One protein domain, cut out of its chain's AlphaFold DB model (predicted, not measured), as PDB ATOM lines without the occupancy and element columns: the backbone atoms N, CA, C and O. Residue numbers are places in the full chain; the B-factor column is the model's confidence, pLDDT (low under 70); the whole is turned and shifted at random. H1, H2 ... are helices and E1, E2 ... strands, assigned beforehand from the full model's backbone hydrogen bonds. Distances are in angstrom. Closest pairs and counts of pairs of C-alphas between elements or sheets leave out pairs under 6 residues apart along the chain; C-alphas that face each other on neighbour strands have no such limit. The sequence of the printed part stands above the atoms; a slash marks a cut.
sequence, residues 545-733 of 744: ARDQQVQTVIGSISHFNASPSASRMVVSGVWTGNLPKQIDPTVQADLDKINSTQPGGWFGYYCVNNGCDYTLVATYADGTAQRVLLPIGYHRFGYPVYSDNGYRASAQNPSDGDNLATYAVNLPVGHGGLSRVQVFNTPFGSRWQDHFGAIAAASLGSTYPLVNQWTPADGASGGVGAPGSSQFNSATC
ATOM      1  N   ALA A 545     -59.811 -13.458 -30.589       92.12
ATOM      2  CA  ALA A 545     -58.715 -12.733 -29.959       92.12
ATOM      3  C   ALA A 545     -57.886 -13.714 -29.120       92.12
ATOM      4  O   ALA A 545     -58.398 -14.311 -28.176       92.12
ATOM      5  N   ARG A 546     -56.610 -13.903 -29.461       92.31
ATOM      6  CA  ARG A 546     -55.702 -14.805 -28.733       92.31
ATOM      7  C   ARG A 546     -54.996 -14.092 -27.585       92.31
ATOM      8  O   ARG A 546     -54.844 -12.874 -27.631       92.31
ATOM      9  N   ASP A 547     -54.543 -14.853 -26.594       93.31
ATOM     10  CA  ASP A 547     -53.666 -14.371 -25.512       93.31
ATOM     11  C   ASP A 547     -54.263 -13.213 -24.684       93.31
ATOM     12  O   ASP A 547     -53.590 -12.253 -24.312       93.31
ATOM     13  N   GLN A 548     -55.561 -13.304 -24.399       96.19
ATOM     14  CA  GLN A 548     -56.326 -12.336 -23.622       96.19
ATOM     15  C   GLN A 548     -56.405 -12.741 -22.147       96.19
ATOM     16  O   GLN A 548     -56.438 -13.924 -21.812       96.19
ATOM     17  N   GLN A 549     -56.496 -11.754 -21.252       96.38
ATOM     18  CA  GLN A 549     -56.871 -12.012 -19.862       96.38
ATOM     19  C   GLN A 549     -58.366 -12.342 -19.799       96.38
ATOM     20  O   GLN A 549     -59.207 -11.514 -20.159       96.38
ATOM     21  N   VAL A 550     -58.692 -13.546 -19.339       96.62
ATOM     22  CA  VAL A 550     -60.061 -14.066 -19.291       96.62
ATOM     23  C   VAL A 550     -60.385 -14.663 -17.927       96.62
ATOM     24  O   VAL A 550     -59.504 -15.098 -17.186       96.62
ATOM     25  N   GLN A 551     -61.676 -14.715 -17.611       95.75
ATOM     26  CA  GLN A 551     -62.230 -15.642 -16.627       95.75
ATOM     27  C   GLN A 551     -63.163 -16.604 -17.346       95.75
ATOM     28  O   GLN A 551     -63.998 -16.189 -18.149       95.75
ATOM     29  N   THR A 552     -63.044 -17.890 -17.051       97.50
ATOM     30  CA  THR A 552     -63.891 -18.924 -17.648       97.50
ATOM     31  C   THR A 552     -65.035 -19.265 -16.705       97.50
ATOM     32  O   THR A 552     -64.789 -19.692 -15.573       97.50
ATOM     33  N   VAL A 553     -66.272 -19.097 -17.172       97.69
ATOM     34  CA  VAL A 553     -67.472 -19.663 -16.544       97.69
ATOM     35  C   VAL A 553     -67.576 -21.115 -16.972       97.69
ATOM     36  O   VAL A 553     -67.489 -21.391 -18.163       97.69
ATOM     37  N   ILE A 554     -67.781 -22.028 -16.030       97.12
ATOM     38  CA  ILE A 554     -67.966 -23.460 -16.291       97.12
ATOM     39  C   ILE A 554     -69.253 -23.881 -15.614       97.12
ATOM     40  O   ILE A 554     -69.426 -23.640 -14.416       97.12
ATOM     41  N   GLY A 555     -70.152 -24.523 -16.349       96.00
ATOM     42  CA  GLY A 555     -71.439 -24.892 -15.790       96.00
ATOM     43  C   GLY A 555     -72.103 -26.096 -16.423       96.00
ATOM     44  O   GLY A 555     -71.615 -26.714 -17.367       96.00
ATOM     45  N   SER A 556     -73.243 -26.430 -15.839       95.88
ATOM     46  CA  SER A 556     -74.171 -27.449 -16.297       95.88
ATOM     47  C   SER A 556     -75.594 -26.906 -16.327       95.88
ATOM     48  O   SER A 556     -75.928 -25.953 -15.615       95.88
ATOM     49  N   ILE A 557     -76.425 -27.517 -17.167       95.81
ATOM     50  CA  ILE A 557     -77.839 -27.194 -17.331       95.81
ATOM     51  C   ILE A 557     -78.632 -28.492 -17.376       95.81
ATOM     52  O   ILE A 557     -78.399 -29.318 -18.255       95.81
ATOM     53  N   SER A 558     -79.599 -28.638 -16.471       94.25
ATOM     54  CA  SER A 558     -80.682 -29.601 -16.653       94.25
ATOM     55  C   SER A 558     -81.735 -28.998 -17.577       94.25
ATOM     56  O   SER A 558     -82.389 -28.001 -17.249       94.25
ATOM     57  N   HIS A 559     -81.891 -29.598 -18.754       93.44
ATOM     58  CA  HIS A 559     -82.888 -29.192 -19.728       93.44
ATOM     59  C   HIS A 559     -84.299 -29.289 -19.145       93.44
ATOM     60  O   HIS A 559     -84.584 -30.114 -18.272       93.44
ATOM     61  N   PHE A 560     -85.179 -28.395 -19.607       90.75
ATOM     62  CA  PHE A 560     -86.566 -28.268 -19.133       90.75
ATOM     63  C   PHE A 560     -86.701 -28.012 -17.628       90.75
ATOM     64  O   PHE A 560     -87.788 -28.156 -17.073       90.75
ATOM     65  N   ASN A 561     -85.607 -27.613 -16.968       89.94
ATOM     66  CA  ASN A 561     -85.535 -27.487 -15.519       89.94
ATOM     67  C   ASN A 561     -85.961 -28.787 -14.801       89.94
ATOM     68  O   ASN A 561     -86.560 -28.744 -13.727       89.94
ATOM     69  N   ALA A 562     -85.688 -29.948 -15.412       91.44
ATOM     70  CA  ALA A 562     -86.134 -31.241 -14.898       91.44
ATOM     71  C   ALA A 562     -85.424 -31.611 -13.582       91.44
ATOM     72  O   ALA A 562     -86.004 -32.271 -12.725       91.44
ATOM     73  N   SER A 563     -84.184 -31.150 -13.396       91.75
ATOM     74  CA  SER A 563     -83.384 -31.278 -12.171       91.75
ATOM     75  C   SER A 563     -82.685 -29.949 -11.859       91.75
ATOM     76  O   SER A 563     -81.491 -29.801 -12.126       91.75
ATOM     77  N   PRO A 564     -83.406 -28.958 -11.300       91.31
ATOM     78  CA  PRO A 564     -82.894 -27.595 -11.146       91.31
ATOM     79  C   PRO A 564     -81.593 -27.525 -10.337       91.31
ATOM     80  O   PRO A 564     -80.677 -26.793 -10.692       91.31
ATOM     81  N   SER A 565     -81.453 -28.359  -9.302       89.38
ATOM     82  CA  SER A 565     -80.246 -28.426  -8.461       89.38
ATOM     83  C   SER A 565     -78.976 -28.864  -9.208       89.38
ATOM     84  O   SER A 565     -77.869 -28.620  -8.721       89.38
ATOM     85  N   ALA A 566     -79.117 -29.488 -10.381       93.06
ATOM     86  CA  ALA A 566     -78.018 -29.891 -11.255       93.06
ATOM     87  C   ALA A 566     -77.589 -28.791 -12.238       93.06
ATOM     88  O   ALA A 566     -76.511 -28.882 -12.831       93.06
ATOM     89  N   SER A 567     -78.397 -27.743 -12.407       95.19
ATOM     90  CA  SER A 567     -77.994 -26.539 -13.129       95.19
ATOM     91  C   SER A 567     -77.101 -25.707 -12.216       95.19
ATOM     92  O   SER A 567     -77.592 -25.048 -11.306       95.19
ATOM     93  N   ARG A 568     -75.782 -25.774 -12.408       94.19
ATOM     94  CA  ARG A 568     -74.801 -25.113 -11.533       94.19
ATOM     95  C   ARG A 568     -73.689 -24.484 -12.337       94.19
ATOM     96  O   ARG A 568     -73.432 -24.905 -13.460       94.19
ATOM     97  N   MET A 569     -73.049 -23.452 -11.800       96.44
ATOM     98  CA  MET A 569     -71.877 -22.864 -12.451       96.44
ATOM     99  C   MET A 569     -70.843 -22.362 -11.449       96.44
ATOM    100  O   MET A 569     -71.177 -21.973 -10.334       96.44
ATOM    101  N   VAL A 570     -69.589 -22.344 -11.875       96.56
ATOM    102  CA  VAL A 570     -68.470 -21.716 -11.170       96.56
ATOM    103  C   VAL A 570     -67.723 -20.803 -12.132       96.56
ATOM    104  O   VAL A 570     -67.819 -20.954 -13.351       96.56
ATOM    105  N   VAL A 571     -66.953 -19.873 -11.579       96.69
ATOM    106  CA  VAL A 571     -66.080 -18.984 -12.344       96.69
ATOM    107  C   VAL A 571     -64.645 -19.235 -11.901       96.69
ATOM    108  O   VAL A 571     -64.351 -19.258 -10.707       96.69
ATOM    109  N   SER A 572     -63.760 -19.469 -12.864       95.50
ATOM    110  CA  SER A 572     -62.327 -19.656 -12.614       95.50
ATOM    111  C   SER A 572     -61.635 -18.358 -12.175       95.50
ATOM    112  O   SER A 572     -62.163 -17.245 -12.307       95.50
ATOM    113  N   GLY A 573     -60.412 -18.503 -11.658       90.94
ATOM    114  CA  GLY A 573     -59.487 -17.375 -11.534       90.94
ATOM    115  C   GLY A 573     -59.138 -16.770 -12.901       90.94
ATOM    116  O   GLY A 573     -59.340 -17.400 -13.937       90.94
ATOM    117  N   VAL A 574     -58.604 -15.548 -12.902       94.06
ATOM    118  CA  VAL A 574     -58.127 -14.893 -14.132       94.06
ATOM    119  C   VAL A 574     -56.933 -15.656 -14.705       94.06
ATOM    120  O   VAL A 574     -56.042 -16.054 -13.953       94.06
ATOM    121  N   TRP A 575     -56.898 -15.830 -16.023       95.62
ATOM    122  CA  TRP A 575     -55.781 -16.457 -16.723       95.62
ATOM    123  C   TRP A 575     -55.657 -15.978 -18.173       95.62
ATOM    124  O   TRP A 575     -56.536 -15.285 -18.684       95.62
ATOM    125  N   THR A 576     -54.552 -16.331 -18.831       95.94
ATOM    126  CA  THR A 576     -54.324 -16.009 -20.246       95.94
ATOM    127  C   THR A 576     -54.897 -17.108 -21.136       95.94
ATOM    128  O   THR A 576     -54.323 -18.193 -21.201       95.94
ATOM    129  N   GLY A 577     -55.991 -16.815 -21.832       95.31
ATOM    130  CA  GLY A 577     -56.644 -17.716 -22.785       95.31
ATOM    131  C   GLY A 577     -57.060 -16.979 -24.058       95.31
ATOM    132  O   GLY A 577     -56.615 -15.861 -24.313       95.31
ATOM    133  N   ASN A 578     -57.933 -17.575 -24.863       94.94
ATOM    134  CA  ASN A 578     -58.509 -16.896 -26.024       94.94
ATOM    135  C   ASN A 578     -59.903 -16.346 -25.712       94.94
ATOM    136  O   ASN A 578     -60.625 -16.867 -24.862       94.94
ATOM    137  N   LEU A 579     -60.307 -15.313 -26.442       94.69
ATOM    138  CA  LEU A 579     -61.619 -14.693 -26.350       94.69
ATOM    139  C   LEU A 579     -62.290 -14.691 -27.737       94.69
ATOM    140  O   LEU A 579     -62.013 -13.813 -28.560       94.69
ATOM    141  N   PRO A 580     -63.157 -15.676 -28.027       90.31
ATOM    142  CA  PRO A 580     -63.979 -15.685 -29.226       90.31
ATOM    143  C   PRO A 580     -64.999 -14.549 -29.174       90.31
ATOM    144  O   PRO A 580     -65.552 -14.239 -28.116       90.31
ATOM    145  N   LYS A 581     -65.319 -13.968 -30.331       88.56
ATOM    146  CA  LYS A 581     -66.453 -13.057 -30.452       88.56
ATOM    147  C   LYS A 581     -67.727 -13.817 -30.120       88.56
ATOM    148  O   LYS A 581     -68.089 -14.785 -30.786       88.56
ATOM    149  N   GLN A 582     -68.396 -13.345 -29.088       89.25
ATOM    150  CA  GLN A 582     -69.648 -13.914 -28.627       89.25
ATOM    151  C   GLN A 582     -70.802 -13.447 -29.515       89.25
ATOM    152  O   GLN A 582     -70.740 -12.376 -30.119       89.25
ATOM    153  N   ILE A 583     -71.846 -14.270 -29.598       91.44
ATOM    154  CA  ILE A 583     -73.083 -13.946 -30.305       91.44
ATOM    155  C   ILE A 583     -74.083 -13.393 -29.288       91.44
ATOM    156  O   ILE A 583     -74.545 -14.151 -28.432       91.44
ATOM    157  N   ASP A 584     -74.422 -12.102 -29.373       95.12
ATOM    158  CA  ASP A 584     -75.495 -11.516 -28.562       95.12
ATOM    159  C   ASP A 584     -76.857 -11.777 -29.241       95.12
ATOM    160  O   ASP A 584     -77.140 -11.203 -30.296       95.12
ATOM    161  N   PRO A 585     -77.747 -12.602 -28.654       95.00
ATOM    162  CA  PRO A 585     -79.036 -12.937 -29.262       95.00
ATOM    163  C   PRO A 585     -80.032 -11.768 -29.286       95.00
ATOM    164  O   PRO A 585     -81.117 -11.890 -29.853       95.00
ATOM    165  N   THR A 586     -79.691 -10.633 -28.672       95.56
ATOM    166  CA  THR A 586     -80.473  -9.390 -28.738       95.56
ATOM    167  C   THR A 586     -80.043  -8.478 -29.890       95.56
ATOM    168  O   THR A 586     -80.678  -7.455 -30.141       95.56
ATOM    169  N   VAL A 587     -78.981  -8.849 -30.616       95.31
ATOM    170  CA  VAL A 587     -78.409  -8.077 -31.721       95.31
ATOM    171  C   VAL A 587     -78.544  -8.872 -33.018       95.31
ATOM    172  O   VAL A 587     -77.840  -9.854 -33.243       95.31
ATOM    173  N   GLN A 588     -79.415  -8.416 -33.922       92.81
ATOM    174  CA  GLN A 588     -79.685  -9.119 -35.185       92.81
ATOM    175  C   GLN A 588     -78.411  -9.346 -36.017       92.81
ATOM    176  O   GLN A 588     -78.181 -10.444 -36.505       92.81
ATOM    177  N   ALA A 589     -77.526  -8.346 -36.080       91.44
ATOM    178  CA  ALA A 589     -76.264  -8.443 -36.815       91.44
ATOM    179  C   ALA A 589     -75.283  -9.492 -36.251       91.44
ATOM    180  O   ALA A 589     -74.349  -9.895 -36.946       91.44
ATOM    181  N   ASP A 590     -75.441  -9.917 -34.993       91.31
ATOM    182  CA  ASP A 590     -74.685 -11.042 -34.441       91.31
ATOM    183  C   ASP A 590     -75.340 -12.373 -34.811       91.31
ATOM    184  O   ASP A 590     -74.639 -13.289 -35.237       91.31
ATOM    185  N   LEU A 591     -76.670 -12.468 -34.753       90.06
ATOM    186  CA  LEU A 591     -77.405 -13.651 -35.211       90.06
ATOM    187  C   LEU A 591     -77.187 -13.942 -36.703       90.06
ATOM    188  O   LEU A 591     -76.995 -15.097 -37.081       90.06
ATOM    189  N   ASP A 592     -77.123 -12.909 -37.542       88.31
ATOM    190  CA  ASP A 592     -76.879 -13.045 -38.983       88.31
ATOM    191  C   ASP A 592     -75.511 -13.688 -39.290       88.31
ATOM    192  O   ASP A 592     -75.340 -14.347 -40.319       88.31
ATOM    193  N   LYS A 593     -74.531 -13.573 -38.378       86.75
ATOM    194  CA  LYS A 593     -73.215 -14.219 -38.527       86.75
ATOM    195  C   LYS A 593     -73.284 -15.729 -38.388       86.75
ATOM    196  O   LYS A 593     -72.411 -16.402 -38.931       86.75
ATOM    197  N   ILE A 594     -74.295 -16.272 -37.707       86.25
ATOM    198  CA  ILE A 594     -74.423 -17.722 -37.532       86.25
ATOM    199  C   ILE A 594     -74.479 -18.415 -38.898       86.25
ATOM    200  O   ILE A 594     -73.768 -19.391 -39.101       86.25
ATOM    201  N   ASN A 595     -75.228 -17.863 -39.857       82.56
ATOM    202  CA  ASN A 595     -75.409 -18.458 -41.188       82.56
ATOM    203  C   ASN A 595     -74.448 -17.902 -42.256       82.56
ATOM    204  O   ASN A 595     -74.467 -18.348 -43.401       82.56
ATOM    205  N   SER A 596     -73.594 -16.938 -41.907       83.38
ATOM    206  CA  SER A 596     -72.688 -16.294 -42.861       83.38
ATOM    207  C   SER A 596     -71.441 -17.139 -43.146       83.38
ATOM    208  O   SER A 596     -70.829 -17.684 -42.227       83.38
ATOM    209  N   THR A 597     -71.038 -17.201 -44.417       82.75
ATOM    210  CA  THR A 597     -69.732 -17.717 -44.875       82.75
ATOM    211  C   THR A 597     -68.646 -16.649 -44.920       82.75
ATOM    212  O   THR A 597     -67.489 -16.970 -45.180       82.75
ATOM    213  N   GLN A 598     -69.015 -15.381 -44.731       82.75
ATOM    214  CA  GLN A 598     -68.075 -14.269 -44.772       82.75
ATOM    215  C   GLN A 598     -67.176 -14.277 -43.530       82.75
ATOM    216  O   GLN A 598     -67.576 -14.824 -42.494       82.75
ATOM    217  N   PRO A 599     -66.004 -13.622 -43.593       73.81
ATOM    218  CA  PRO A 599     -65.119 -13.489 -42.445       73.81
ATOM    219  C   PRO A 599     -65.875 -12.958 -41.229       73.81
ATOM    220  O   PRO A 599     -66.576 -11.945 -41.300       73.81
ATOM    221  N   GLY A 600     -65.772 -13.668 -40.111       73.19
ATOM    222  CA  GLY A 600     -66.548 -13.358 -38.913       73.19
ATOM    223  C   GLY A 600     -67.813 -14.205 -38.700       73.19
ATOM    224  O   GLY A 600     -68.460 -14.067 -37.659       73.19
ATOM    225  N   GLY A 601     -68.188 -15.028 -39.685       81.31
ATOM    226  CA  GLY A 601     -69.353 -15.914 -39.663       81.31
ATOM    227  C   GLY A 601     -69.064 -17.331 -39.157       81.31
ATOM    228  O   GLY A 601     -67.925 -17.668 -38.848       81.31
ATOM    229  N   TRP A 602     -70.110 -18.159 -39.074       81.38
ATOM    230  CA  TRP A 602     -70.051 -19.544 -38.576       81.38
ATOM    231  C   TRP A 602     -70.565 -20.598 -39.566       81.38
ATOM    232  O   TRP A 602     -70.604 -21.780 -39.225       81.38
ATOM    233  N   PHE A 603     -70.984 -20.192 -40.768       81.25
ATOM    234  CA  PHE A 603     -71.465 -21.078 -41.834       81.25
ATOM    235  C   PHE A 603     -72.504 -22.131 -41.377       81.25
ATOM    236  O   PHE A 603     -72.490 -23.285 -41.793       81.25
ATOM    237  N   GLY A 604     -73.402 -21.743 -40.473       79.19
ATOM    238  CA  GLY A 604     -74.471 -22.581 -39.926       79.19
ATOM    239  C   GLY A 604     -74.029 -23.561 -38.833       79.19
ATOM    240  O   GLY A 604     -74.880 -24.189 -38.207       79.19
ATOM    241  N   TYR A 605     -72.729 -23.680 -38.538       80.75
ATOM    242  CA  TYR A 605     -72.206 -24.681 -37.600       80.75
ATOM    243  C   TYR A 605     -72.327 -24.293 -36.123       80.75
ATOM    244  O   TYR A 605     -72.152 -25.157 -35.265       80.75
ATOM    245  N   TYR A 606     -72.658 -23.037 -35.796       86.12
ATOM    246  CA  TYR A 606     -72.732 -22.600 -34.396       86.12
ATOM    247  C   TYR A 606     -73.767 -23.397 -33.591       86.12
ATOM    248  O   TYR A 606     -73.452 -23.915 -32.529       86.12
ATOM    249  N   CYS A 607     -74.982 -23.561 -34.123       87.19
ATOM    250  CA  CYS A 607     -76.093 -24.209 -33.416       87.19
ATOM    251  C   CYS A 607     -76.386 -25.639 -33.910       87.19
ATOM    252  O   CYS A 607     -77.348 -26.254 -33.458       87.19
ATOM    253  N   VAL A 608     -75.606 -26.188 -34.852       81.25
ATOM    254  CA  VAL A 608     -75.997 -27.412 -35.586       81.25
ATOM    255  C   VAL A 608     -75.930 -28.692 -34.750       81.25
ATOM    256  O   VAL A 608     -76.679 -29.630 -35.012       81.25
ATOM    257  N   ASN A 609     -75.042 -28.744 -33.751       80.75
ATOM    258  CA  ASN A 609     -74.782 -29.973 -32.996       80.75
ATOM    259  C   ASN A 609     -75.896 -30.292 -31.998       80.75
ATOM    260  O   ASN A 609     -76.397 -31.416 -31.973       80.75
ATOM    261  N   ASN A 610     -76.276 -29.305 -31.185       84.62
ATOM    262  CA  ASN A 610     -77.246 -29.481 -30.103       84.62
ATOM    263  C   ASN A 610     -78.328 -28.388 -30.078       84.62
ATOM    264  O   ASN A 610     -79.259 -28.488 -29.289       84.62
ATOM    265  N   GLY A 611     -78.252 -27.375 -30.943       88.69
ATOM    266  CA  GLY A 611     -79.091 -26.178 -30.878       88.69
ATOM    267  C   GLY A 611     -78.484 -25.057 -30.040       88.69
ATOM    268  O   GLY A 611     -77.424 -25.215 -29.438       88.69
ATOM    269  N   CYS A 612     -79.168 -23.916 -30.038       91.06
ATOM    270  CA  CYS A 612     -78.830 -22.734 -29.257       91.06
ATOM    271  C   CYS A 612     -80.004 -22.359 -28.344       91.06
ATOM    272  O   CYS A 612     -80.729 -21.404 -28.606       91.06
ATOM    273  N   ASP A 613     -80.239 -23.145 -27.294       93.06
ATOM    274  CA  ASP A 613     -81.437 -22.995 -26.455       93.06
ATOM    275  C   ASP A 613     -81.198 -22.192 -25.170       93.06
ATOM    276  O   ASP A 613     -82.106 -22.035 -24.353       93.06
ATOM    277  N   TYR A 614     -79.989 -21.667 -24.964       96.31
ATOM    278  CA  TYR A 614     -79.614 -20.986 -23.725       96.31
ATOM    279  C   TYR A 614     -78.808 -19.720 -23.986       96.31
ATOM    280  O   TYR A 614     -77.931 -19.694 -24.845       96.31
ATOM    281  N   THR A 615     -79.072 -18.684 -23.191       97.56
ATOM    282  CA  THR A 615     -78.327 -17.421 -23.225       97.56
ATOM    283  C   THR A 615     -77.700 -17.160 -21.868       97.56
ATOM    284  O   THR A 615     -78.409 -17.049 -20.867       97.56
ATOM    285  N   LEU A 616     -76.376 -17.024 -21.835       98.19
ATOM    286  CA  LEU A 616     -75.637 -16.548 -20.673       98.19
ATOM    287  C   LEU A 616     -75.592 -15.017 -20.672       98.19
ATOM    288  O   LEU A 616     -75.385 -14.396 -21.708       98.19
ATOM    289  N   VAL A 617     -75.756 -14.410 -19.501       98.12
ATOM    290  CA  VAL A 617     -75.642 -12.970 -19.268       98.12
ATOM    291  C   VAL A 617     -74.640 -12.735 -18.149       98.12
ATOM    292  O   VAL A 617     -74.896 -13.079 -16.996       98.12
ATOM    293  N   ALA A 618     -73.508 -12.130 -18.483       97.88
ATOM    294  CA  ALA A 618     -72.508 -11.668 -17.536       97.88
ATOM    295  C   ALA A 618     -72.738 -10.181 -17.250       97.88
ATOM    296  O   ALA A 618     -72.681  -9.357 -18.156       97.88
ATOM    297  N   THR A 619     -73.034  -9.841 -15.999       97.69
ATOM    298  CA  THR A 619     -73.144  -8.459 -15.516       97.69
ATOM    299  C   THR A 619     -71.885  -8.108 -14.735       97.69
ATOM    300  O   THR A 619     -71.454  -8.875 -13.869       97.69
ATOM    301  N   TYR A 620     -71.315  -6.950 -15.037       97.69
ATOM    302  CA  TYR A 620     -70.127  -6.415 -14.391       97.69
ATOM    303  C   TYR A 620     -70.481  -5.315 -13.387       97.69
ATOM    304  O   TYR A 620     -71.575  -4.746 -13.419       97.69
ATOM    305  N   ALA A 621     -69.548  -5.010 -12.485       96.62
ATOM    306  CA  ALA A 621     -69.755  -4.052 -11.402       96.62
ATOM    307  C   ALA A 621     -70.056  -2.620 -11.883       96.62
ATOM    308  O   ALA A 621     -70.750  -1.882 -11.187       96.62
ATOM    309  N   ASP A 622     -69.580  -2.230 -13.069       96.19
ATOM    310  CA  ASP A 622     -69.901  -0.935 -13.689       96.19
ATOM    311  C   ASP A 622     -71.277  -0.889 -14.390       96.19
ATOM    312  O   ASP A 622     -71.655   0.140 -14.949       96.19
ATOM    313  N   GLY A 623     -72.041  -1.986 -14.349       95.31
ATOM    314  CA  GLY A 623     -73.351  -2.123 -14.988       95.31
ATOM    315  C   GLY A 623     -73.304  -2.642 -16.427       95.31
ATOM    316  O   GLY A 623     -74.363  -2.901 -17.006       95.31
ATOM    317  N   THR A 624     -72.115  -2.843 -17.004       95.81
ATOM    318  CA  THR A 624     -71.959  -3.475 -18.320       95.81
ATOM    319  C   THR A 624     -72.548  -4.884 -18.292       95.81
ATOM    320  O   THR A 624     -72.327  -5.645 -17.349       95.81
ATOM    321  N   ALA A 625     -73.297  -5.250 -19.333       94.75
ATOM    322  CA  ALA A 625     -73.873  -6.580 -19.486       94.75
ATOM    323  C   ALA A 625     -73.483  -7.183 -20.837       94.75
ATOM    324  O   ALA A 625     -73.770  -6.607 -21.887       94.75
ATOM    325  N   GLN A 626     -72.871  -8.360 -20.796       95.62
ATOM    326  CA  GLN A 626     -72.458  -9.132 -21.960       95.62
ATOM    327  C   GLN A 626     -73.338 -10.374 -22.083       95.62
ATOM    328  O   GLN A 626     -73.557 -11.084 -21.100       95.62
ATOM    329  N   ARG A 627     -73.881 -10.617 -23.277       96.75
ATOM    330  CA  ARG A 627     -74.807 -11.720 -23.551       96.75
ATOM    331  C   ARG A 627     -74.195 -12.687 -24.549       96.75
ATOM    332  O   ARG A 627     -73.623 -12.264 -25.547       96.75
ATOM    333  N   VAL A 628     -74.339 -13.976 -24.269       96.56
ATOM    334  CA  VAL A 628     -73.738 -15.063 -25.043       96.56
ATOM    335  C   VAL A 628     -74.802 -16.102 -25.324       96.56
ATOM    336  O   VAL A 628     -75.233 -16.812 -24.417       96.56
ATOM    337  N   LEU A 629     -75.222 -16.209 -26.580       95.31
ATOM    338  CA  LEU A 629     -75.997 -17.351 -27.045       95.31
ATOM    339  C   LEU A 629     -75.098 -18.588 -27.003       95.31
ATOM    340  O   LEU A 629     -74.045 -18.594 -27.636       95.31
ATOM    341  N   LEU A 630     -75.477 -19.618 -26.256       95.25
ATOM    342  CA  LEU A 630     -74.657 -20.812 -26.076       95.25
ATOM    343  C   LEU A 630     -74.989 -21.858 -27.153       95.25
ATOM    344  O   LEU A 630     -76.171 -22.122 -27.364       95.25
ATOM    345  N   PRO A 631     -73.992 -22.512 -27.780       91.38
ATOM    346  CA  PRO A 631     -74.190 -23.569 -28.776       91.38
ATOM    347  C   PRO A 631     -74.520 -24.926 -28.122       91.38
ATOM    348  O   PRO A 631     -73.945 -25.967 -28.448       91.38
ATOM    349  N   ILE A 632     -75.419 -24.895 -27.139       92.50
ATOM    350  CA  ILE A 632     -75.930 -26.057 -26.420       92.50
ATOM    351  C   ILE A 632     -77.455 -26.019 -26.385       92.50
ATOM    352  O   ILE A 632     -78.085 -24.959 -26.399       92.50
ATOM    353  N   GLY A 633     -78.046 -27.200 -26.298       91.62
ATOM    354  CA  GLY A 633     -79.474 -27.373 -26.437       91.62
ATOM    355  C   GLY A 633     -79.842 -28.844 -26.464       91.62
ATOM    356  O   GLY A 633     -79.036 -29.706 -26.117       91.62
ATOM    357  N   TYR A 634     -81.055 -29.117 -26.910       90.56
ATOM    358  CA  TYR A 634     -81.653 -30.451 -26.883       90.56
ATOM    359  C   TYR A 634     -82.123 -30.916 -28.271       90.56
ATOM    360  O   TYR A 634     -83.076 -31.687 -28.407       90.56
ATOM    361  N   HIS A 635     -81.458 -30.440 -29.326       86.44
ATOM    362  CA  HIS A 635     -81.770 -30.777 -30.719       86.44
ATOM    363  C   HIS A 635     -80.848 -31.869 -31.267       86.44
ATOM    364  O   HIS A 635     -79.748 -32.129 -30.764       86.44
ATOM    365  N   ARG A 636     -81.318 -32.561 -32.304       81.75
ATOM    366  CA  ARG A 636     -80.536 -33.564 -33.034       81.75
ATOM    367  C   ARG A 636     -79.632 -32.889 -34.061       81.75
ATOM    368  O   ARG A 636     -80.038 -31.923 -34.706       81.75
ATOM    369  N   PHE A 637     -78.441 -33.455 -34.256       80.88
ATOM    370  CA  PHE A 637     -77.480 -32.972 -35.245       80.88
ATOM    371  C   PHE A 637     -78.115 -32.854 -36.637       80.88
ATOM    372  O   PHE A 637     -78.631 -33.836 -37.168       80.88
ATOM    373  N   GLY A 638     -78.054 -31.662 -37.234       66.94
ATOM    374  CA  GLY A 638     -78.446 -31.432 -38.629       66.94
ATOM    375  C   GLY A 638     -79.953 -31.420 -38.924       66.94
ATOM    376  O   GLY A 638     -80.327 -31.182 -40.073       66.94
ATOM    377  N   TYR A 639     -80.829 -31.616 -37.930       65.25
ATOM    378  CA  TYR A 639     -82.282 -31.574 -38.140       65.25
ATOM    379  C   TYR A 639     -82.847 -30.152 -37.966       65.25
ATOM    380  O   TYR A 639     -82.485 -29.469 -37.005       65.25
ATOM    381  N   PRO A 640     -83.756 -29.697 -38.853       61.16
ATOM    382  CA  PRO A 640     -84.453 -28.428 -38.684       61.16
ATOM    383  C   PRO A 640     -85.444 -28.486 -37.509       61.16
ATOM    384  O   PRO A 640     -86.112 -29.503 -37.288       61.16
ATOM    385  N   VAL A 641     -85.569 -27.357 -36.800       54.72
ATOM    386  CA  VAL A 641     -86.360 -27.172 -35.559       54.72
ATOM    387  C   VAL A 641     -87.835 -27.567 -35.705       54.72
ATOM    388  O   VAL A 641     -88.472 -27.921 -34.720       54.72
ATOM    389  N   TYR A 642     -88.376 -27.531 -36.924       56.16
ATOM    390  CA  TYR A 642     -89.790 -27.785 -37.217       56.16
ATOM    391  C   TYR A 642     -90.120 -29.222 -37.628       56.16
ATOM    392  O   TYR A 642     -91.269 -29.513 -37.948       56.16
ATOM    393  N   SER A 643     -89.137 -30.122 -37.664       57.66
ATOM    394  CA  SER A 643     -89.442 -31.539 -37.858       57.66
ATOM    395  C   SER A 643     -89.899 -32.147 -36.532       57.66
ATOM    396  O   SER A 643     -89.253 -31.923 -35.509       57.66
ATOM    397  N   ASP A 644     -90.945 -32.981 -36.550       54.09
ATOM    398  CA  ASP A 644     -91.415 -33.745 -35.374       54.09
ATOM    399  C   ASP A 644     -90.292 -34.589 -34.720       54.09
ATOM    400  O   ASP A 644     -90.397 -35.018 -33.574       54.09
ATOM    401  N   ASN A 645     -89.179 -34.783 -35.440       60.56
ATOM    402  CA  ASN A 645     -87.989 -35.526 -35.034       60.56
ATOM    403  C   ASN A 645     -86.753 -34.650 -34.735       60.56
ATOM    404  O   ASN A 645     -85.697 -35.203 -34.436       60.56
ATOM    405  N   GLY A 646     -86.833 -33.317 -34.825       67.38
ATOM    406  CA  GLY A 646     -85.681 -32.417 -34.643       67.38
ATOM    407  C   GLY A 646     -85.223 -32.274 -33.189       67.38
ATOM    408  O   GLY A 646     -84.063 -31.965 -32.918       67.38
ATOM    409  N   TYR A 647     -86.120 -32.583 -32.257       80.38
ATOM    410  CA  TYR A 647     -85.906 -32.561 -30.818       80.38
ATOM    411  C   TYR A 647     -85.489 -33.941 -30.270       80.38
ATOM    412  O   TYR A 647     -85.895 -35.001 -30.771       80.38
ATOM    413  N   ARG A 648     -84.676 -33.957 -29.209       86.88
ATOM    414  CA  ARG A 648     -84.371 -35.170 -28.437       86.88
ATOM    415  C   ARG A 648     -85.419 -35.357 -27.348       86.88
ATOM    416  O   ARG A 648     -85.302 -34.778 -26.278       86.88
ATOM    417  N   ALA A 649     -86.429 -36.194 -27.594       86.31
ATOM    418  CA  ALA A 649     -87.468 -36.507 -26.602       86.31
ATOM    419  C   ALA A 649     -86.894 -36.932 -25.235       86.31
ATOM    420  O   ALA A 649     -87.394 -36.515 -24.191       86.31
ATOM    421  N   SER A 650     -85.794 -37.684 -25.253       89.62
ATOM    422  CA  SER A 650     -84.986 -38.083 -24.096       89.62
ATOM    423  C   SER A 650     -84.505 -36.906 -23.240       89.62
ATOM    424  O   SER A 650     -84.413 -37.053 -22.028       89.62
ATOM    425  N   ALA A 651     -84.300 -35.709 -23.799       91.25
ATOM    426  CA  ALA A 651     -83.862 -34.538 -23.038       91.25
ATOM    427  C   ALA A 651     -84.903 -34.029 -22.024       91.25
ATOM    428  O   ALA A 651     -84.555 -33.251 -21.139       91.25
ATOM    429  N   GLN A 652     -86.165 -34.466 -22.106       90.25
ATOM    430  CA  GLN A 652     -87.189 -34.219 -21.078       90.25
ATOM    431  C   GLN A 652     -87.151 -35.246 -19.942       90.25
ATOM    432  O   GLN A 652     -87.720 -35.000 -18.881       90.25
ATOM    433  N   ASN A 653     -86.509 -36.397 -20.149       90.56
ATOM    434  CA  ASN A 653     -86.409 -37.435 -19.138       90.56
ATOM    435  C   ASN A 653     -85.256 -37.101 -18.176       90.56
ATOM    436  O   ASN A 653     -84.096 -37.192 -18.569       90.56
ATOM    437  N   PRO A 654     -85.523 -36.779 -16.898       91.12
ATOM    438  CA  PRO A 654     -84.479 -36.378 -15.957       91.12
ATOM    439  C   PRO A 654     -83.468 -37.484 -15.648       91.12
ATOM    440  O   PRO A 654     -82.414 -37.173 -15.106       91.12
ATOM    441  N   SER A 655     -83.786 -38.748 -15.955       90.12
ATOM    442  CA  SER A 655     -82.905 -39.910 -15.771       90.12
ATOM    443  C   SER A 655     -82.075 -40.266 -17.014       90.12
ATOM    444  O   SER A 655     -81.263 -41.187 -16.958       90.12
ATOM    445  N   ASP A 656     -82.262 -39.540 -18.120       92.31
ATOM    446  CA  ASP A 656     -81.559 -39.751 -19.385       92.31
ATOM    447  C   ASP A 656     -80.386 -38.774 -19.537       92.31
ATOM    448  O   ASP A 656     -80.491 -37.600 -19.177       92.31
ATOM    449  N   GLY A 657     -79.266 -39.250 -20.083       90.81
ATOM    450  CA  GLY A 657     -78.065 -38.442 -20.289       90.81
ATOM    451  C   GLY A 657     -78.298 -37.224 -21.186       90.81
ATOM    452  O   GLY A 657     -77.666 -36.192 -20.963       90.81
ATOM    453  N   ASP A 658     -79.247 -37.300 -22.126       92.00
ATOM    454  CA  ASP A 658     -79.624 -36.169 -22.977       92.00
ATOM    455  C   ASP A 658     -80.226 -34.995 -22.186       92.00
ATOM    456  O   ASP A 658     -80.317 -33.905 -22.739       92.00
ATOM    457  N   ASN A 659     -80.644 -35.161 -20.921       93.75
ATOM    458  CA  ASN A 659     -81.187 -34.063 -20.109       93.75
ATOM    459  C   ASN A 659     -80.114 -33.098 -19.579       93.75
ATOM    460  O   ASN A 659     -80.456 -31.983 -19.181       93.75
ATOM    461  N   LEU A 660     -78.840 -33.493 -19.540       94.69
ATOM    462  CA  LEU A 660     -77.777 -32.677 -18.957       94.69
ATOM    463  C   LEU A 660     -76.821 -32.154 -20.031       94.69
ATOM    464  O   LEU A 660     -76.088 -32.921 -20.649       94.69
ATOM    465  N   ALA A 661     -76.736 -30.831 -20.156       94.62
ATOM    466  CA  ALA A 661     -75.678 -30.164 -20.909       94.62
ATOM    467  C   ALA A 661     -74.598 -29.604 -19.978       94.62
ATOM    468  O   ALA A 661     -74.871 -29.224 -18.834       94.62
ATOM    469  N   THR A 662     -73.373 -29.504 -20.489       95.56
ATOM    470  CA  THR A 662     -72.272 -28.745 -19.886       95.56
ATOM    471  C   THR A 662     -71.802 -27.659 -20.844       95.56
ATOM    472  O   THR A 662     -72.121 -27.691 -22.032       95.56
ATOM    473  N   TYR A 663     -71.134 -26.641 -20.310       96.38
ATOM    474  CA  TYR A 663     -70.599 -25.547 -21.106       96.38
ATOM    475  C   TYR A 663     -69.427 -24.869 -20.401       96.38
ATOM    476  O   TYR A 663     -69.338 -24.859 -19.167       96.38
ATOM    477  N   ALA A 664     -68.591 -24.204 -21.198       97.25
ATOM    478  CA  ALA A 664     -67.643 -23.214 -20.723       97.25
ATOM    479  C   ALA A 664     -67.689 -21.953 -21.593       97.25
ATOM    480  O   ALA A 664     -67.894 -22.021 -22.807       97.25
ATOM    481  N   VAL A 665     -67.511 -20.788 -20.972       97.75
ATOM    482  CA  VAL A 665     -67.493 -19.491 -21.658       97.75
ATOM    483  C   VAL A 665     -66.341 -18.657 -21.125       97.75
ATOM    484  O   VAL A 665     -66.290 -18.381 -19.926       97.75
ATOM    485  N   ASN A 666     -65.446 -18.223 -22.009       97.62
ATOM    486  CA  ASN A 666     -64.441 -17.227 -21.658       97.62
ATOM    487  C   ASN A 666     -65.077 -15.836 -21.706       97.62
ATOM    488  O   ASN A 666     -65.675 -15.442 -22.710       97.62
ATOM    489  N   LEU A 667     -64.947 -15.098 -20.607       96.81
ATOM    490  CA  LEU A 667     -65.404 -13.724 -20.454       96.81
ATOM    491  C   LEU A 667     -64.192 -12.793 -20.313       96.81
ATOM    492  O   LEU A 667     -63.210 -13.177 -19.669       96.81
ATOM    493  N   PRO A 668     -64.245 -11.572 -20.875       95.12
ATOM    494  CA  PRO A 668     -63.191 -10.594 -20.667       95.12
ATOM    495  C   PRO A 668     -63.134 -10.170 -19.197       95.12
ATOM    496  O   PRO A 668     -64.161 -10.073 -18.514       95.12
ATOM    497  N   VAL A 669     -61.923  -9.874 -18.728       92.88
ATOM    498  CA  VAL A 669     -61.716  -9.206 -17.438       92.88
ATOM    499  C   VAL A 669     -61.841  -7.691 -17.578       92.88
ATOM    500  O   VAL A 669     -61.631  -7.133 -18.652       92.88
ATOM    501  N   GLY A 670     -62.146  -7.010 -16.474       90.88
ATOM    502  CA  GLY A 670     -62.313  -5.556 -16.434       90.88
ATOM    503  C   GLY A 670     -63.632  -5.156 -15.784       90.88
ATOM    504  O   GLY A 670     -64.207  -5.939 -15.030       90.88
ATOM    505  N   HIS A 671     -64.093  -3.928 -16.051       91.00
ATOM    506  CA  HIS A 671     -65.421  -3.436 -15.643       91.00
ATOM    507  C   HIS A 671     -65.716  -3.524 -14.129       91.00
ATOM    508  O   HIS A 671     -66.856  -3.693 -13.699       91.00
ATOM    509  N   GLY A 672     -64.669  -3.452 -13.297       89.19
ATOM    510  CA  GLY A 672     -64.770  -3.632 -11.844       89.19
ATOM    511  C   GLY A 672     -65.026  -5.078 -11.387       89.19
ATOM    512  O   GLY A 672     -65.247  -5.300 -10.199       89.19
ATOM    513  N   GLY A 673     -64.954  -6.055 -12.297       93.62
ATOM    514  CA  GLY A 673     -65.173  -7.479 -12.038       93.62
ATOM    515  C   GLY A 673     -66.610  -7.934 -12.301       93.62
ATOM    516  O   GLY A 673     -67.532  -7.128 -12.426       93.62
ATOM    517  N   LEU A 674     -66.801  -9.252 -12.397       96.31
ATOM    518  CA  LEU A 674     -68.126  -9.857 -12.541       96.31
ATOM    519  C   LEU A 674     -68.932  -9.663 -11.253       96.31
ATOM    520  O   LEU A 674     -68.507 -10.093 -10.184       96.31
ATOM    521  N   SER A 675     -70.113  -9.058 -11.357       96.94
ATOM    522  CA  SER A 675     -71.050  -8.919 -10.237       96.94
ATOM    523  C   SER A 675     -72.088 -10.037 -10.220       96.94
ATOM    524  O   SER A 675     -72.598 -10.395  -9.158       96.94
ATOM    525  N   ARG A 676     -72.434 -10.577 -11.394       97.19
ATOM    526  CA  ARG A 676     -73.432 -11.638 -11.545       97.19
ATOM    527  C   ARG A 676     -73.297 -12.330 -12.897       97.19
ATOM    528  O   ARG A 676     -73.085 -11.669 -13.907       97.19
ATOM    529  N   VAL A 677     -73.516 -13.639 -12.932       98.06
ATOM    530  CA  VAL A 677     -73.685 -14.416 -14.165       98.06
ATOM    531  C   VAL A 677     -75.021 -15.146 -14.096       98.06
ATOM    532  O   VAL A 677     -75.349 -15.749 -13.079       98.06
ATOM    533  N   GLN A 678     -75.818 -15.069 -15.154       97.94
ATOM    534  CA  GLN A 678     -77.126 -15.718 -15.252       97.94
ATOM    535  C   GLN A 678     -77.210 -16.514 -16.545       97.94
ATOM    536  O   GLN A 678     -76.648 -16.106 -17.553       97.94
ATOM    537  N   VAL A 679     -77.939 -17.623 -16.539       97.88
ATOM    538  CA  VAL A 679     -78.298 -18.355 -17.756       97.88
ATOM    539  C   VAL A 679     -79.811 -18.415 -17.859       97.88
ATOM    540  O   VAL A 679     -80.480 -18.746 -16.883       97.88
ATOM    541  N   PHE A 680     -80.341 -18.110 -19.038       97.38
ATOM    542  CA  PHE A 680     -81.768 -18.121 -19.346       97.38
ATOM    543  C   PHE A 680     -82.078 -19.169 -20.411       97.38
ATOM    544  O   PHE A 680     -81.259 -19.413 -21.297       97.38
ATOM    545  N   ASN A 681     -83.269 -19.763 -20.335       95.25
ATOM    546  CA  ASN A 681     -83.787 -20.644 -21.376       95.25
ATOM    547  C   ASN A 681     -84.323 -19.790 -22.534       95.25
ATOM    548  O   ASN A 681     -85.354 -19.135 -22.392       95.25
ATOM    549  N   THR A 682     -83.611 -19.793 -23.656       93.44
ATOM    550  CA  THR A 682     -83.901 -19.032 -24.877       93.44
ATOM    551  C   THR A 682     -83.919 -19.996 -26.067       93.44
ATOM    552  O   THR A 682     -82.899 -20.123 -26.743       93.44
ATOM    553  N   PRO A 683     -85.031 -20.705 -26.330       87.75
ATOM    554  CA  PRO A 683     -85.070 -21.847 -27.246       87.75
ATOM    555  C   PRO A 683     -85.064 -21.428 -28.729       87.75
ATOM    556  O   PRO A 683     -86.066 -21.574 -29.430       87.75
ATOM    557  N   PHE A 684     -83.948 -20.875 -29.224       83.25
ATOM    558  CA  PHE A 684     -83.779 -20.553 -30.649       83.25
ATOM    559  C   PHE A 684     -83.712 -21.828 -31.510       83.25
ATOM    560  O   PHE A 684     -84.173 -21.834 -32.658       83.25
ATOM    561  N   GLY A 685     -83.176 -22.917 -30.950       80.00
ATOM    562  CA  GLY A 685     -83.020 -24.219 -31.588       80.00
ATOM    563  C   GLY A 685     -81.826 -24.348 -32.535       80.00
ATOM    564  O   GLY A 685     -80.843 -23.621 -32.425       80.00
ATOM    565  N   SER A 686     -81.882 -25.321 -33.445       75.50
ATOM    566  CA  SER A 686     -80.809 -25.718 -34.372       75.50
ATOM    567  C   SER A 686     -80.904 -25.092 -35.772       75.50
ATOM    568  O   SER A 686     -80.337 -25.640 -36.720       75.50
ATOM    569  N   ARG A 687     -81.649 -23.988 -35.955       66.12
ATOM    570  CA  ARG A 687     -81.931 -23.432 -37.294       66.12
ATOM    571  C   ARG A 687     -80.644 -23.023 -38.013       66.12
ATOM    572  O   ARG A 687     -80.098 -21.957 -37.769       66.12
ATOM    573  N   TRP A 688     -80.182 -23.868 -38.926       61.22
ATOM    574  CA  TRP A 688     -79.053 -23.572 -39.810       61.22
ATOM    575  C   TRP A 688     -79.512 -23.112 -41.206       61.22
ATOM    576  O   TRP A 688     -78.698 -22.654 -42.001       61.22
ATOM    577  N   GLN A 689     -80.815 -23.227 -41.499       54.22
ATOM    578  CA  GLN A 689     -81.436 -22.870 -42.785       54.22
ATOM    579  C   GLN A 689     -82.303 -21.600 -42.721       54.22
ATOM    580  O   GLN A 689     -82.513 -20.968 -43.751       54.22
ATOM    581  N   ASP A 690     -82.763 -21.202 -41.528       63.19
ATOM    582  CA  ASP A 690     -83.572 -19.996 -41.318       63.19
ATOM    583  C   ASP A 690     -82.773 -18.927 -40.562       63.19
ATOM    584  O   ASP A 690     -81.907 -19.241 -39.741       63.19
ATOM    585  N   HIS A 691     -83.109 -17.656 -40.779       70.31
ATOM    586  CA  HIS A 691     -82.576 -16.553 -39.981       70.31
ATOM    587  C   HIS A 691     -83.206 -16.545 -38.579       70.31
ATOM    588  O   HIS A 691     -84.430 -16.562 -38.431       70.31
ATOM    589  N   PHE A 692     -82.371 -16.499 -37.539       81.12
ATOM    590  CA  PHE A 692     -82.823 -16.251 -36.171       81.12
ATOM    591  C   PHE A 692     -83.249 -14.787 -36.017       81.12
ATOM    592  O   PHE A 692     -82.556 -13.896 -36.497       81.12
ATOM    593  N   GLY A 693     -84.365 -14.533 -35.332       88.06
ATOM    594  CA  GLY A 693     -84.809 -13.176 -35.005       88.06
ATOM    595  C   GLY A 693     -84.303 -12.735 -33.635       88.06
ATOM    596  O   GLY A 693     -84.426 -13.488 -32.670       88.06
ATOM    597  N   ALA A 694     -83.762 -11.522 -33.538       93.69
ATOM    598  CA  ALA A 694     -83.282 -10.968 -32.278       93.69
ATOM    599  C   ALA A 694     -84.393 -10.879 -31.221       93.69
ATOM    600  O   ALA A 694     -85.512 -10.443 -31.501       93.69
ATOM    601  N   ILE A 695     -84.062 -11.260 -29.987       95.00
ATOM    602  CA  ILE A 695     -84.973 -11.143 -28.843       95.00
ATOM    603  C   ILE A 695     -84.801  -9.792 -28.146       95.00
ATOM    604  O   ILE A 695     -83.720  -9.204 -28.142       95.00
ATOM    605  N   ALA A 696     -85.852  -9.299 -27.489       95.81
ATOM    606  CA  ALA A 696     -85.715  -8.123 -26.638       95.81
ATOM    607  C   ALA A 696     -84.927  -8.485 -25.368       95.81
ATOM    608  O   ALA A 696     -85.250  -9.457 -24.688       95.81
ATOM    609  N   ALA A 697     -83.931  -7.679 -24.989       94.62
ATOM    610  CA  ALA A 697     -83.149  -7.932 -23.774       94.62
ATOM    611  C   ALA A 697     -84.027  -7.973 -22.505       94.62
ATOM    612  O   ALA A 697     -83.777  -8.771 -21.606       94.62
ATOM    613  N   ALA A 698     -85.097  -7.170 -22.463       94.69
ATOM    614  CA  ALA A 698     -86.082  -7.159 -21.375       94.69
ATOM    615  C   ALA A 698     -86.913  -8.458 -21.269       94.69
ATOM    616  O   ALA A 698     -87.564  -8.695 -20.251       94.69
ATOM    617  N   SER A 699     -86.889  -9.308 -22.303       95.88
ATOM    618  CA  SER A 699     -87.531 -10.626 -22.282       95.88
ATOM    619  C   SER A 699     -86.757 -11.644 -21.434       95.88
ATOM    620  O   SER A 699     -87.332 -12.648 -21.017       95.88
ATOM    621  N   LEU A 700     -85.469 -11.405 -21.149       95.69
ATOM    622  CA  LEU A 700     -84.661 -12.254 -20.268       95.69
ATOM    623  C   LEU A 700     -85.115 -12.077 -18.813       95.69
ATOM    624  O   LEU A 700     -85.090 -10.975 -18.269       95.69
ATOM    625  N   GLY A 701     -85.559 -13.165 -18.188       91.50
ATOM    626  CA  GLY A 701     -86.156 -13.174 -16.852       91.50
ATOM    627  C   GLY A 701     -87.660 -12.893 -16.822       91.50
ATOM    628  O   GLY A 701     -88.273 -13.084 -15.776       91.50
ATOM    629  N   SER A 702     -88.263 -12.485 -17.945       92.62
ATOM    630  CA  SER A 702     -89.718 -12.377 -18.099       92.62
ATOM    631  C   SER A 702     -90.246 -13.511 -18.984       92.62
ATOM    632  O   SER A 702     -90.671 -14.540 -18.469       92.62
ATOM    633  N   THR A 703     -90.161 -13.375 -20.308       95.25
ATOM    634  CA  THR A 703     -90.537 -14.425 -21.271       95.25
ATOM    635  C   THR A 703     -89.597 -15.627 -21.208       95.25
ATOM    636  O   THR A 703     -90.043 -16.766 -21.323       95.25
ATOM    637  N   TYR A 704     -88.300 -15.376 -21.030       96.06
ATOM    638  CA  TYR A 704     -87.260 -16.399 -20.996       96.06
ATOM    639  C   TYR A 704     -86.840 -16.644 -19.546       96.06
ATOM    640  O   TYR A 704     -86.173 -15.787 -18.959       96.06
ATOM    641  N   PRO A 705     -87.248 -17.766 -18.929       95.00
ATOM    642  CA  PRO A 705     -87.034 -17.989 -17.508       95.00
ATOM    643  C   PRO A 705     -85.552 -18.188 -17.181       95.00
ATOM    644  O   PRO A 705     -84.777 -18.727 -17.979       95.00
ATOM    645  N   LEU A 706     -85.172 -17.761 -15.975       95.50
ATOM    646  CA  LEU A 706     -83.860 -18.039 -15.396       95.50
ATOM    647  C   LEU A 706     -83.689 -19.554 -15.205       95.50
ATOM    648  O   LEU A 706     -84.618 -20.236 -14.783       95.50
ATOM    649  N   VAL A 707     -82.492 -20.056 -15.491       94.88
ATOM    650  CA  VAL A 707     -82.099 -21.466 -15.340       94.88
ATOM    651  C   VAL A 707     -81.082 -21.631 -14.221       94.88
ATOM    652  O   VAL A 707     -81.158 -22.590 -13.460       94.88
ATOM    653  N   ASN A 708     -80.119 -20.715 -14.128       94.12
ATOM    654  CA  ASN A 708     -79.009 -20.772 -13.180       94.12
ATOM    655  C   ASN A 708     -78.454 -19.363 -12.948       94.12
ATOM    656  O   ASN A 708     -78.433 -18.551 -13.878       94.12
ATOM    657  N   GLN A 709     -77.998 -19.075 -11.732       96.38
ATOM    658  CA  GLN A 709     -77.352 -17.819 -11.377       96.38
ATOM    659  C   GLN A 709     -76.140 -18.046 -10.474       96.38
ATOM    660  O   GLN A 709     -76.207 -18.803  -9.513       96.38
ATOM    661  N   TRP A 710     -75.078 -17.290 -10.737       97.38
ATOM    662  CA  TRP A 710     -73.904 -17.150  -9.885       97.38
ATOM    663  C   TRP A 710     -73.634 -15.682  -9.556       97.38
ATOM    664  O   TRP A 710     -73.840 -14.780 -10.373       97.38
ATOM    665  N   THR A 711     -73.132 -15.450  -8.355       97.12
ATOM    666  CA  THR A 711     -72.616 -14.185  -7.838       97.12
ATOM    667  C   THR A 711     -71.255 -14.430  -7.179       97.12
ATOM    668  O   THR A 711     -70.969 -15.558  -6.771       97.12
ATOM    669  N   PRO A 712     -70.417 -13.398  -6.984       95.56
ATOM    670  CA  PRO A 712     -69.142 -13.550  -6.279       95.56
ATOM    671  C   PRO A 712     -69.248 -14.199  -4.892       95.56
ATOM    672  O   PRO A 712     -68.307 -14.861  -4.464       95.56
ATOM    673  N   ALA A 713     -70.388 -14.045  -4.207       95.62
ATOM    674  CA  ALA A 713     -70.634 -14.656  -2.902       95.62
ATOM    675  C   ALA A 713     -70.751 -16.190  -2.963       95.62
ATOM    676  O   ALA A 713     -70.435 -16.855  -1.980       95.62
ATOM    677  N   ASP A 714     -71.155 -16.753  -4.106       95.56
ATOM    678  CA  ASP A 714     -71.285 -18.202  -4.287       95.56
ATOM    679  C   ASP A 714     -69.915 -18.890  -4.408       95.56
ATOM    680  O   ASP A 714     -69.767 -20.065  -4.064       95.56
ATOM    681  N   GLY A 715     -68.896 -18.167  -4.893       93.31
ATOM    682  CA  GLY A 715     -67.512 -18.638  -4.973       93.31
ATOM    683  C   GLY A 715     -67.381 -20.058  -5.543       93.31
ATOM    684  O   GLY A 715     -67.912 -20.361  -6.614       93.31
ATOM    685  N   ALA A 716     -66.675 -20.923  -4.805       92.44
ATOM    686  CA  ALA A 716     -66.462 -22.337  -5.135       92.44
ATOM    687  C   ALA A 716     -67.658 -23.250  -4.805       92.44
ATOM    688  O   ALA A 716     -67.735 -24.365  -5.327       92.44
ATOM    689  N   SER A 717     -68.599 -22.795  -3.973       90.38
ATOM    690  CA  SER A 717     -69.854 -23.517  -3.730       90.38
ATOM    691  C   SER A 717     -70.722 -23.549  -4.991       90.38
ATOM    692  O   SER A 717     -71.449 -24.515  -5.231       90.38
ATOM    693  N   GLY A 718     -70.540 -22.547  -5.853       89.12
ATOM    694  CA  GLY A 718     -71.114 -22.480  -7.184       89.12
ATOM    695  C   GLY A 718     -72.547 -21.968  -7.174       89.12
ATOM    696  O   GLY A 718     -73.309 -22.186  -6.235       89.12
ATOM    697  N   GLY A 719     -72.895 -21.293  -8.261       89.56
ATOM    698  CA  GLY A 719     -74.218 -20.749  -8.502       89.56
ATOM    699  C   GLY A 719     -75.245 -21.865  -8.591       89.56
ATOM    700  O   GLY A 719     -74.933 -22.968  -9.061       89.56
ATOM    701  N   VAL A 720     -76.450 -21.579  -8.113       87.81
ATOM    702  CA  VAL A 720     -77.541 -22.548  -8.029       87.81
ATOM    703  C   VAL A 720     -78.539 -22.350  -9.159       87.81
ATOM    704  O   VAL A 720     -78.755 -21.242  -9.664       87.81
ATOM    705  N   GLY A 721     -79.174 -23.455  -9.535       88.38
ATOM    706  CA  GLY A 721     -80.270 -23.448 -10.483       88.38
ATOM    707  C   GLY A 721     -81.460 -22.640  -9.980       88.38
ATOM    708  O   GLY A 721     -81.574 -22.306  -8.797       88.38
ATOM    709  N   ALA A 722     -82.370 -22.335 -10.897       84.88
ATOM    710  CA  ALA A 722     -83.618 -21.673 -10.564       84.88
ATOM    711  C   ALA A 722     -84.418 -22.480  -9.519       84.88
ATOM    712  O   ALA A 722     -84.328 -23.709  -9.491       84.88
ATOM    713  N   PRO A 723     -85.230 -21.819  -8.672       80.38
ATOM    714  CA  PRO A 723     -86.065 -22.515  -7.701       80.38
ATOM    715  C   PRO A 723     -86.956 -23.573  -8.364       80.38
ATOM    716  O   PRO A 723     -87.577 -23.320  -9.397       80.38
ATOM    717  N   GLY A 724     -87.046 -24.751  -7.754       81.12
ATOM    718  CA  GLY A 724     -87.894 -25.837  -8.234       81.12
ATOM    719  C   GLY A 724     -87.535 -27.179  -7.604       81.12
ATOM    720  O   GLY A 724     -86.475 -27.334  -7.001       81.12
ATOM    721  N   SER A 725     -88.427 -28.157  -7.751       81.44
ATOM    722  CA  SER A 725     -88.197 -29.544  -7.339       81.44
ATOM    723  C   SER A 725     -87.812 -30.407  -8.536       81.44
ATOM    724  O   SER A 725     -88.425 -30.283  -9.597       81.44
ATOM    725  N   SER A 726     -86.864 -31.327  -8.354       83.50
ATOM    726  CA  SER A 726     -86.514 -32.299  -9.392       83.50
ATOM    727  C   SER A 726     -87.717 -33.172  -9.768       83.50
ATOM    728  O   SER A 726     -88.362 -33.768  -8.907       83.50
ATOM    729  N   GLN A 727     -87.996 -33.276 -11.066       86.69
ATOM    730  CA  GLN A 727     -89.139 -33.971 -11.665       86.69
ATOM    731  C   GLN A 727     -88.885 -35.481 -11.820       86.69
ATOM    732  O   GLN A 727     -89.193 -36.078 -12.846       86.69
ATOM    733  N   PHE A 728     -88.278 -36.117 -10.819       88.00
ATOM    734  CA  PHE A 728     -87.832 -37.507 -10.906       88.00
ATOM    735  C   PHE A 728     -88.882 -38.491 -10.377       88.00
ATOM    736  O   PHE A 728     -89.326 -38.385  -9.233       88.00
ATOM    737  N   ASN A 729     -89.237 -39.484 -11.197       86.50
ATOM    738  CA  ASN A 729     -90.138 -40.572 -10.826       86.50
ATOM    739  C   ASN A 729     -89.393 -41.913 -10.838       86.50
ATOM    740  O   ASN A 729     -89.043 -42.426 -11.902       86.50
ATOM    741  N   SER A 730     -89.224 -42.522  -9.664       85.69
ATOM    742  CA  SER A 730     -88.521 -43.798  -9.516       85.69
ATOM    743  C   SER A 730     -89.211 -44.980 -10.206       85.69
ATOM    744  O   SER A 730     -88.581 -46.008 -10.420       85.69
ATOM    745  N   ALA A 731     -90.487 -44.860 -10.585       86.75
ATOM    746  CA  ALA A 731     -91.176 -45.887 -11.369       86.75
ATOM    747  C   ALA A 731     -90.617 -46.029 -12.800       86.75
ATOM    748  O   ALA A 731     -90.865 -47.035 -13.452       86.75
ATOM    749  N   THR A 732     -89.864 -45.035 -13.283       85.62
ATOM    750  CA  THR A 732     -89.175 -45.078 -14.588       85.62
ATOM    751  C   THR A 732     -87.824 -45.801 -14.537       85.62
ATOM    752  O   THR A 732     -87.166 -45.972 -15.563       85.62
ATOM    753  N   CYS A 733     -87.399 -46.223 -13.345       91.25
ATOM    754  CA  CYS A 733     -86.134 -46.911 -13.144       91.25
ATOM    755  C   CYS A 733     -86.184 -48.355 -13.636       91.25
ATOM    756  O   CYS A 733     -87.193 -49.045 -13.471       91.25
TER     757      CYS A 733
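What this domain is: This is residues 545 to 733 of the 744 residues of the protein "Dictomallein" of Amantichitinum ursilacus (UniProt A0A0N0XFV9). Little of this domain is regular structure: a sandwich of two strongly twisted sheets, E1 E2 E3 E6 and E5 E4 E7 E8, is its core, with long loops beyond E5 and residues 711 to 733 beyond E8. Of 189 printed residues, 66 are in named elements, mostly strand, running E1 E2 E3 H1 E4 E5 H2 E6 E7 E8; neighbour strands are antiparallel. It is compact, radius of gyration of the C-alphas 16.6 A, spanning 49 by 42 by 30 A.

Where its parts are: Find C-alpha 545 at (-58.715, -12.733, -29.959); there E1, residues 545 to 558, begins, 30.7 A long. Next find E2, 569 to 571; E3, 575 to 580; H1, 588 to 591; E4, 614 to 620; E5, 625 to 630; H2, 649 to 652; E6, 660 to 668; E7, 674 to 681; and E8, 706 to 710, ending at (-73.904, -17.150, -9.885).

How they stand to each other: Beside E1, E2 in a hairpin and E3 lie on one side, E6 on the other; N 554 and O 570, 2.9 A, N 550 and O 575, 2.8 A, and N 553 and O 665, 2.8 A, are within hydrogen-bond range. Likewise see N 618 and O 626, 2.8 A, in hairpin E4 and E5, N 617 and O 678, 2.7 A, between E4 and E7, and N 679 and O 708, 2.9 A, in hairpin E7 and E8. H2 only grazes the sheet of E1 with residues 651 to 652; H1 is not on either sheet. Both helices are too short for an O i to N i+4 pair.

The domain as a whole: The printed part has no cut; links H1 to E4, E5 to H2 and E7 to E8 are long. Look for pLDDT under 70 at residues 638 to 646 and 687 to 690.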